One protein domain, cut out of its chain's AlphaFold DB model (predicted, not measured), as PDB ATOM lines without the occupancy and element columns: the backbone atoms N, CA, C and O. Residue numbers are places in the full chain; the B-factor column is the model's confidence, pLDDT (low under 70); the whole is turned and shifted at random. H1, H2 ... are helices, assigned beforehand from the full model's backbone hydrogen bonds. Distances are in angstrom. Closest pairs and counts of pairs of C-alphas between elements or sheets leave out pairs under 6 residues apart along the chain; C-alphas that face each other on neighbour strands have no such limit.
ATOM      1  N   ILE A  91      45.400 -14.280  39.299       89.44
ATOM      2  CA  ILE A  91      45.794 -14.410  37.882       89.44
ATOM      3  C   ILE A  91      46.213 -15.859  37.603       89.44
ATOM      4  O   ILE A  91      45.837 -16.503  36.632       89.44
ATOM      5  N   THR A  92      47.002 -16.446  38.501       89.19
ATOM      6  CA  THR A  92      47.789 -17.622  38.131       89.19
ATOM      7  C   THR A  92      46.973 -18.869  37.841       89.19
ATOM      8  O   THR A  92      47.422 -19.683  37.039       89.19
ATOM      9  N   SER A  93      45.790 -19.062  38.431       88.56
ATOM     10  CA  SER A  93      44.939 -20.229  38.140       88.56
ATOM     11  C   SER A  93      44.594 -20.371  36.655       88.56
ATOM     12  O   SER A  93      44.593 -21.506  36.178       88.56
ATOM     13  N   ALA A  94      44.413 -19.267  35.921       92.25
ATOM     14  CA  ALA A  94      44.134 -19.299  34.485       92.25
ATOM     15  C   ALA A  94      45.293 -19.930  33.698       92.25
ATOM     16  O   ALA A  94      45.078 -20.849  32.915       92.25
ATOM     17  N   PHE A  95      46.542 -19.550  33.984       91.69
ATOM     18  CA  PHE A  95      47.706 -20.133  33.304       91.69
ATOM     19  C   PHE A  95      47.856 -21.643  33.535       91.69
ATOM     20  O   PHE A  95      48.275 -22.357  32.626       91.69
ATOM     21  N   ALA A  96      47.495 -22.153  34.720       91.31
ATOM     22  CA  ALA A  96      47.461 -23.604  34.935       91.31
ATOM     23  C   ALA A  96      46.372 -24.268  34.085       91.31
ATOM     24  O   ALA A  96      46.631 -25.311  33.492       91.31
ATOM     25  N   LEU A  97      45.186 -23.661  34.003       93.50
ATOM     26  CA  LEU A  97      44.086 -24.157  33.178       93.50
ATOM     27  C   LEU A  97      44.456 -24.185  31.693       93.50
ATOM     28  O   LEU A  97      44.219 -25.186  31.022       93.50
ATOM     29  N   TRP A  98      45.077 -23.117  31.191       94.75
ATOM     30  CA  TRP A  98      45.515 -23.034  29.799       94.75
ATOM     31  C   TRP A  98      46.602 -24.063  29.506       94.75
ATOM     32  O   TRP A  98      46.519 -24.754  28.497       94.75
ATOM     33  N   GLY A  99      47.572 -24.228  30.412       92.38
ATOM     34  CA  GLY A  99      48.603 -25.259  30.296       92.38
ATOM     35  C   GLY A  99      48.025 -26.677  30.296       92.38
ATOM     36  O   GLY A  99      48.403 -27.487  29.455       92.38
ATOM     37  N   ALA A 100      47.068 -26.966  31.182       92.88
ATOM     38  CA  ALA A 100      46.400 -28.266  31.241       92.88
ATOM     39  C   ALA A 100      45.596 -28.560  29.965       92.88
ATOM     40  O   ALA A 100      45.734 -29.633  29.386       92.88
ATOM     41  N   LYS A 101      44.814 -27.595  29.471       92.81
ATOM     42  CA  LYS A 101      44.097 -27.757  28.199       92.81
ATOM     43  C   LYS A 101      45.045 -27.853  27.004       92.81
ATOM     44  O   LYS A 101      44.756 -28.585  26.069       92.81
ATOM     45  N   PHE A 102      46.179 -27.156  27.034       94.19
ATOM     46  CA  PHE A 102      47.184 -27.252  25.980       94.19
ATOM     47  C   PHE A 102      47.760 -28.665  25.884       94.19
ATOM     48  O   PHE A 102      47.806 -29.213  24.792       94.19
ATOM     49  N   VAL A 103      48.132 -29.295  27.004       93.56
ATOM     50  CA  VAL A 103      48.640 -30.681  26.973       93.56
ATOM     51  C   VAL A 103      47.551 -31.712  26.642       93.56
ATOM     52  O   VAL A 103      47.866 -32.729  26.029       93.56
ATOM     53  N   GLN A 104      46.277 -31.424  26.946       92.19
ATOM     54  CA  GLN A 104      45.141 -32.245  26.493       92.19
ATOM     55  C   GLN A 104      45.039 -32.316  24.968       92.19
ATOM     56  O   GLN A 104      44.664 -33.360  24.440       92.19
ATOM     57  N   LEU A 105      45.430 -31.256  24.246       91.50
ATOM     58  CA  LEU A 105      45.477 -31.283  22.777       91.50
ATOM     59  C   LEU A 105      46.483 -32.313  22.239       91.50
ATOM     60  O   LEU A 105      46.333 -32.774  21.114       91.50
ATOM     61  N   PHE A 106      47.480 -32.691  23.042       93.81
ATOM     62  CA  PHE A 106      48.484 -33.702  22.706       93.81
ATOM     63  C   PHE A 106      48.166 -35.082  23.307       93.81
ATOM     64  O   PHE A 106      49.032 -35.952  23.331       93.81
ATOM     65  N   GLY A 107      46.941 -35.293  23.804       89.31
ATOM     66  CA  GLY A 107      46.480 -36.585  24.325       89.31
ATOM     67  C   GLY A 107      46.902 -36.901  25.763       89.31
ATOM     68  O   GLY A 107      46.677 -38.015  26.225       89.31
ATOM     69  N   VAL A 108      47.496 -35.949  26.490       92.88
ATOM     70  CA  VAL A 108      47.813 -36.113  27.919       92.88
ATOM     71  C   VAL A 108      46.580 -35.779  28.750       92.88
ATOM     72  O   VAL A 108      46.016 -34.702  28.571       92.88
ATOM     73  N   ASP A 109      46.197 -36.641  29.695       90.31
ATOM     74  CA  ASP A 109      45.088 -36.371  30.616       90.31
ATOM     75  C   ASP A 109      45.577 -35.758  31.951       90.31
ATOM     76  O   ASP A 109      46.196 -36.446  32.765       90.31
ATOM     77  N   PRO A 110      45.313 -34.463  32.226       90.12
ATOM     78  CA  PRO A 110      45.676 -33.811  33.478       90.12
ATOM     79  C   PRO A 110      44.684 -34.083  34.608       90.12
ATOM     80  O   PRO A 110      44.958 -33.681  35.737       90.12
ATOM     81  N   THR A 111      43.522 -34.689  34.338       88.75
ATOM     82  CA  THR A 111      42.459 -34.849  35.344       88.75
ATOM     83  C   THR A 111      42.912 -35.685  36.538       88.75
ATOM     84  O   THR A 111      42.475 -35.433  37.660       88.75
ATOM     85  N   GLU A 112      43.854 -36.604  36.323       86.31
ATOM     86  CA  GLU A 112      44.426 -37.449  37.369       86.31
ATOM     87  C   GLU A 112      45.465 -36.726  38.237       86.31
ATOM     88  O   GLU A 112      45.760 -37.163  39.354       86.31
ATOM     89  N   TRP A 113      46.015 -35.594  37.790       90.56
ATOM     90  CA  TRP A 113      47.077 -34.917  38.533       90.56
ATOM     91  C   TRP A 113      46.559 -34.359  39.858       90.56
ATOM     92  O   TRP A 113      45.499 -33.740  39.924       90.56
ATOM     93  N   ALA A 114      47.379 -34.454  40.909       87.81
ATOM     94  CA  ALA A 114      47.025 -34.028  42.266       87.81
ATOM     95  C   ALA A 114      46.491 -32.583  42.375       87.81
ATOM     96  O   ALA A 114      45.727 -32.269  43.286       87.81
ATOM     97  N   TYR A 115      46.881 -31.687  41.460       86.56
ATOM     98  CA  TYR A 115      46.374 -30.313  41.420       86.56
ATOM     99  C   TYR A 115      44.903 -30.227  40.983       86.56
ATOM    100  O   TYR A 115      44.180 -29.368  41.489       86.56
ATOM    101  N   TRP A 116      44.467 -31.098  40.071       91.50
ATOM    102  CA  TRP A 116      43.128 -31.107  39.476       91.50
ATOM    103  C   TRP A 116      42.125 -31.978  40.238       91.50
ATOM    104  O   TRP A 116      40.944 -31.918  39.932       91.50
ATOM    105  N   GLN A 117      42.563 -32.701  41.275       88.38
ATOM    106  CA  GLN A 117      41.699 -33.521  42.141       88.38
ATOM    107  C   GLN A 117      40.715 -32.705  43.002       88.38
ATOM    108  O   GLN A 117      39.755 -33.240  43.546       88.38
ATOM    109  N   ASP A 118      40.939 -31.398  43.143       88.12
ATOM    110  CA  ASP A 118      39.985 -30.489  43.781       88.12
ATOM    111  C   ASP A 118      38.731 -30.345  42.892       88.12
ATOM    112  O   ASP A 118      38.866 -29.902  41.745       88.12
ATOM    113  N   PRO A 119      37.515 -30.647  43.393       88.00
ATOM    114  CA  PRO A 119      36.289 -30.601  42.596       88.00
ATOM    115  C   PRO A 119      36.060 -29.266  41.875       88.00
ATOM    116  O   PRO A 119      35.590 -29.250  40.734       88.00
ATOM    117  N   ALA A 120      36.426 -28.142  42.500       86.44
ATOM    118  CA  ALA A 120      36.266 -26.821  41.897       86.44
ATOM    119  C   ALA A 120      37.216 -26.623  40.706       86.44
ATOM    120  O   ALA A 120      36.830 -26.057  39.678       86.44
ATOM    121  N   LYS A 121      38.451 -27.126  40.812       89.00
ATOM    122  CA  LYS A 121      39.452 -27.049  39.737       89.00
ATOM    123  C   LYS A 121      39.148 -28.044  38.626       89.00
ATOM    124  O   LYS A 121      39.272 -27.688  37.456       89.00
ATOM    125  N   LEU A 122      38.697 -29.249  38.969       90.38
ATOM    126  CA  LEU A 122      38.272 -30.246  37.991       90.38
ATOM    127  C   LEU A 122      37.102 -29.733  37.148       90.38
ATOM    128  O   LEU A 122      37.099 -29.888  35.925       90.38
ATOM    129  N   LYS A 123      36.129 -29.069  37.788       90.69
ATOM    130  CA  LYS A 123      35.023 -28.406  37.090       90.69
ATOM    131  C   LYS A 123      35.545 -27.360  36.104       90.69
ATOM    132  O   LYS A 123      35.140 -27.377  34.947       90.69
ATOM    133  N   ALA A 124      36.487 -26.513  36.523       90.00
ATOM    134  CA  ALA A 124      37.108 -25.529  35.635       90.00
ATOM    135  C   ALA A 124      37.853 -26.179  34.451       90.00
ATOM    136  O   ALA A 124      37.774 -25.675  33.333       90.00
ATOM    137  N   LEU A 125      38.526 -27.318  34.666       91.31
ATOM    138  CA  LEU A 125      39.212 -28.065  33.605       91.31
ATOM    139  C   LEU A 125      38.241 -28.633  32.561       91.31
ATOM    140  O   LEU A 125      38.531 -28.568  31.364       91.31
ATOM    141  N   LYS A 126      37.085 -29.148  32.995       90.12
ATOM    142  CA  LYS A 126      36.046 -29.699  32.106       90.12
ATOM    143  C   LYS A 126      35.230 -28.613  31.399       90.12
ATOM    144  O   LYS A 126      34.787 -28.821  30.273       90.12
ATOM    145  N   SER A 127      35.063 -27.450  32.021       92.06
ATOM    146  CA  SER A 127      34.345 -26.322  31.428       92.06
ATOM    147  C   SER A 127      35.127 -25.641  30.289       92.06
ATOM    148  O   SER A 127      36.364 -25.683  30.242       92.06
ATOM    149  N   PRO A 128      34.428 -24.974  29.352       92.50
ATOM    150  CA  PRO A 128      35.042 -24.053  28.398       92.50
ATOM    151  C   PRO A 128      35.781 -22.892  29.080       92.50
ATOM    152  O   PRO A 128      35.368 -22.415  30.135       92.50
ATOM    153  N   LEU A 129      36.837 -22.384  28.433       91.75
ATOM    154  CA  LEU A 129      37.704 -21.328  28.980       91.75
ATOM    155  C   LEU A 129      36.967 -20.029  29.339       91.75
ATOM    156  O   LEU A 129      37.310 -19.389  30.326       91.75
ATOM    157  N   TYR A 130      35.939 -19.651  28.577       91.25
ATOM    158  CA  TYR A 130      35.176 -18.424  28.830       91.25
ATOM    159  C   TYR A 130      34.314 -18.490  30.103       91.25
ATOM    160  O   TYR A 130      33.841 -17.457  30.566       91.25
ATOM    161  N   GLN A 131      34.091 -19.684  30.667       92.06
ATOM    162  CA  GLN A 131      33.358 -19.849  31.928       92.06
ATOM    163  C   GLN A 131      34.262 -19.671  33.154       92.06
ATOM    164  O   GLN A 131      33.762 -19.487  34.263       92.06
ATOM    165  N   ASP A 132      35.586 -19.735  32.983       92.00
ATOM    166  CA  ASP A 132      36.517 -19.459  34.071       92.00
ATOM    167  C   ASP A 132      36.692 -17.946  34.234       92.00
ATOM    168  O   ASP A 132      37.248 -17.256  33.377       92.00
ATOM    169  N   THR A 133      36.246 -17.430  35.377       91.12
ATOM    170  CA  THR A 133      36.323 -16.000  35.702       91.12
ATOM    171  C   THR A 133      37.755 -15.480  35.666       91.12
ATOM    172  O   THR A 133      37.987 -14.366  35.202       91.12
ATOM    173  N   THR A 134      38.729 -16.288  36.100       91.56
ATOM    174  CA  THR A 134      40.154 -15.915  36.077       91.56
ATOM    175  C   THR A 134      40.643 -15.694  34.648       91.56
ATOM    176  O   THR A 134      41.271 -14.684  34.357       91.56
ATOM    177  N   THR A 135      40.305 -16.612  33.741       93.94
ATOM    178  CA  THR A 135      40.654 -16.539  32.318       93.94
ATOM    179  C   THR A 135      40.081 -15.291  31.658       93.94
ATOM    180  O   THR A 135      40.807 -14.584  30.961       93.94
ATOM    181  N   VAL A 136      38.802 -14.987  31.900       93.81
ATOM    182  CA  VAL A 136      38.169 -13.779  31.350       93.81
ATOM    183  C   VAL A 136      38.853 -12.522  31.890       93.81
ATOM    184  O   VAL A 136      39.206 -11.646  31.103       93.81
ATOM    185  N   MET A 137      39.116 -12.456  33.200       92.81
ATOM    186  CA  MET A 137      39.822 -11.324  33.815       92.81
ATOM    187  C   MET A 137      41.228 -11.127  33.236       92.81
ATOM    188  O   MET A 137      41.597  -9.994  32.931       92.81
ATOM    189  N   ASP A 138      41.994 -12.200  33.042       94.56
ATOM    190  CA  ASP A 138      43.349 -12.130  32.487       94.56
ATOM    191  C   ASP A 138      43.341 -11.648  31.029       94.56
ATOM    192  O   ASP A 138      44.125 -10.769  30.663       94.56
ATOM    193  N   ILE A 139      42.412 -12.148  30.207       95.12
ATOM    194  CA  ILE A 139      42.240 -11.687  28.822       95.12
ATOM    195  C   ILE A 139      41.832 -10.207  28.794       95.12
ATOM    196  O   ILE A 139      42.414  -9.421  28.041       95.12
ATOM    197  N   SER A 140      40.878  -9.799  29.636       94.12
ATOM    198  CA  SER A 140      40.463  -8.397  29.762       94.12
ATOM    199  C   SER A 140      41.609  -7.498  30.230       94.12
ATOM    200  O   SER A 140      41.761  -6.393  29.711       94.12
ATOM    201  N   LEU A 141      42.451  -7.967  31.157       93.44
ATOM    202  CA  LEU A 141      43.632  -7.245  31.628       93.44
ATOM    203  C   LEU A 141      44.657  -7.060  30.502       93.44
ATOM    204  O   LEU A 141      45.156  -5.951  30.306       93.44
ATOM    205  N   MET A 142      44.949  -8.120  29.743       93.94
ATOM    206  CA  MET A 142      45.860  -8.061  28.595       93.94
ATOM    207  C   MET A 142      45.351  -7.088  27.527       93.94
ATOM    208  O   MET A 142      46.109  -6.237  27.055       93.94
ATOM    209  N   PHE A 143      44.064  -7.166  27.184       95.12
ATOM    210  CA  PHE A 143      43.437  -6.271  26.213       95.12
ATOM    211  C   PHE A 143      43.406  -4.816  26.703       95.12
ATOM    212  O   PHE A 143      43.781  -3.903  25.967       95.12
ATOM    213  N   GLY A 144      43.032  -4.586  27.964       93.38
ATOM    214  CA  GLY A 144      43.011  -3.256  28.573       93.38
ATOM    215  C   GLY A 144      44.399  -2.617  28.635       93.38
ATOM    216  O   GLY A 144      44.553  -1.443  28.298       93.38
ATOM    217  N   ALA A 145      45.431  -3.392  28.982       91.88
ATOM    218  CA  ALA A 145      46.818  -2.931  28.954       91.88
ATOM    219  C   ALA A 145      47.270  -2.574  27.529       91.88
ATOM    220  O   ALA A 145      47.934  -1.550  27.331       91.88
ATOM    221  N   LEU A 146      46.872  -3.380  26.536       91.31
ATOM    222  CA  LEU A 146      47.164  -3.114  25.132       91.31
ATOM    223  C   LEU A 146      46.518  -1.792  24.678       91.31
ATOM    224  O   LEU A 146      47.194  -0.944  24.091       91.31
ATOM    225  N   LEU A 147      45.237  -1.596  24.999       91.69
ATOM    226  CA  LEU A 147      44.466  -0.400  24.657       91.69
ATOM    227  C   LEU A 147      45.014   0.858  25.350       91.69
ATOM    228  O   LEU A 147      45.202   1.894  24.711       91.69
ATOM    229  N   ALA A 148      45.358   0.762  26.637       89.56
ATOM    230  CA  ALA A 148      45.965   1.859  27.387       89.56
ATOM    231  C   ALA A 148      47.320   2.277  26.792       89.56
ATOM    232  O   ALA A 148      47.605   3.467  26.644       89.56
ATOM    233  N   ALA A 149      48.151   1.311  26.386       88.38
ATOM    234  CA  ALA A 149      49.403   1.602  25.692       88.38
ATOM    235  C   ALA A 149      49.181   2.255  24.311       88.38
ATOM    236  O   ALA A 149      50.005   3.083  23.904       88.38
ATOM    237  N   ALA A 150      48.064   1.950  23.631       88.06
ATOM    238  CA  ALA A 150      47.688   2.574  22.358       88.06
ATOM    239  C   ALA A 150      47.336   4.045  22.549       88.06
ATOM    240  O   ALA A 150      47.929   4.908  21.900       88.06
ATOM    241  N   PHE A 151      46.447   4.346  23.498       87.62
ATOM    242  CA  PHE A 151      46.070   5.727  23.805       87.62
ATOM    243  C   PHE A 151      47.241   6.557  24.338       87.62
ATOM    244  O   PHE A 151      47.366   7.738  24.003       87.62
ATOM    245  N   ALA A 152      48.156   5.935  25.085       85.69
ATOM    246  CA  ALA A 152      49.396   6.566  25.535       85.69
ATOM    247  C   ALA A 152      50.438   6.774  24.414       85.69
ATOM    248  O   ALA A 152      51.499   7.340  24.673       85.69
ATOM    249  N   GLY A 153      50.181   6.307  23.183       82.00
ATOM    250  CA  GLY A 153      51.097   6.445  22.045       82.00
ATOM    251  C   GLY A 153      52.403   5.657  22.195       82.00
ATOM    252  O   GLY A 153      53.399   5.977  21.547       82.00
ATOM    253  N   ARG A 154      52.439   4.631  23.059       78.06
ATOM    254  CA  ARG A 154      53.672   3.886  23.381       78.06
ATOM    255  C   ARG A 154      54.073   2.858  22.320       78.06
ATOM    256  O   ARG A 154      55.218   2.414  22.334       78.06
ATOM    257  N   TYR A 155      53.191   2.539  21.370       68.31
ATOM    258  CA  TYR A 155      53.514   1.688  20.215       68.31
ATOM    259  C   TYR A 155      54.381   2.365  19.151       68.31
ATOM    260  O   TYR A 155      54.743   1.726  18.171       68.31
ATOM    261  N   ALA A 156      54.768   3.630  19.340       57.06
ATOM    262  CA  ALA A 156      55.610   4.354  18.390       57.06
ATOM    263  C   ALA A 156      57.029   3.766  18.228       57.06
ATOM    264  O   ALA A 156      57.759   4.174  17.328       57.06
ATOM    265  N   LYS A 157      57.454   2.828  19.090       61.97
ATOM    266  CA  LYS A 157      58.760   2.170  18.957       61.97
ATOM    267  C   LYS A 157      58.632   0.891  18.119       61.97
ATOM    268  O   LYS A 157      57.848   0.021  18.498       61.97
ATOM    269  N   PRO A 158      59.421   0.731  17.040       61.34
ATOM    270  CA  PRO A 158      59.406  -0.487  16.241       61.34
ATOM    271  C   PRO A 158      59.773  -1.699  17.102       61.34
ATOM    272  O   PRO A 158      60.676  -1.632  17.943       61.34
TER     273      PRO A 158
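What this domain is: This is residues 91 to 158 of the 229 residues of the protein "Sulf_transp domain-containing protein" of Parageobacillus toebii (UniProt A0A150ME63). A long helix, H3, reaches out as an arm from a small head made of H1, H2 and the loop between them; H1 and H3 meet near their first residues and run off from there as an L. H2 packs on residues 97 to 101 of H1, and residues 102 to 107 and 147 to 153 stick out. The printed part has 68 residues with three named helices, in the order H1, H2, H3, and no named strand; its class is all helix. The whole is loose, with a radius of gyration of the C-alphas of 15.8 A, and it spans 47 by 23 by 17 A, the arm making much of the length.

Where its parts are: Begin at Ile 91, just before H1, which holds residues 92 to 104. Find C-alpha 92 at (47.789, -17.622, 38.131); from there H1 runs 18.9 A to C-alpha 104 at (45.141, -32.245, 26.493). Residues 105 to 118 bear no named element. Then comes H2, residues 119 to 126, 10.5 A from first to last C-alpha. H3 holds residues 133 to 151 and is the longest helix; look for its last C-alpha, 151, at (46.070, 5.727, 23.805), 26.6 A from its first.

How they stand to each other: Start with H1, which touches both other helices. With residues 93 to 95 alone it touches H3, which takes part with residues 134 to 138 alone; look at the C-alphas of Ala 94 and Thr 135, the closest, 4.9 A apart. The lines of H1 and H3 stand at 72 degrees, only just about perpendicular. Farther along, H1 touches H2 with residues 97 to 101 alone, and the closest C-alphas are those of Leu 97 and Leu 125, 6.3 A apart. H1 and H2 run the same way at a steep tilt of 49 degrees. H2 and H3 are apart. In H1, H2 and H3, every backbone O i to N i+4 pair is within hydrogen-bond range.

The domain as a whole: The outline is a rod, and its two farthest C-alphas are those of Glu 112 and Ala 156, 47.3 A apart. The link from H1 to H2 is long, with 14 residues, and the link from H2 to H3 is short, with 6. Residues 102 to 107, of which 102 to 104 belong to H1, stand free, as do residues 147 to 153, of which 147 to 151 belong to H3. The printed part has no cut. Its mean pLDDT is 89.1; look for the low values, under 70, at residues 155 to 158 of this model.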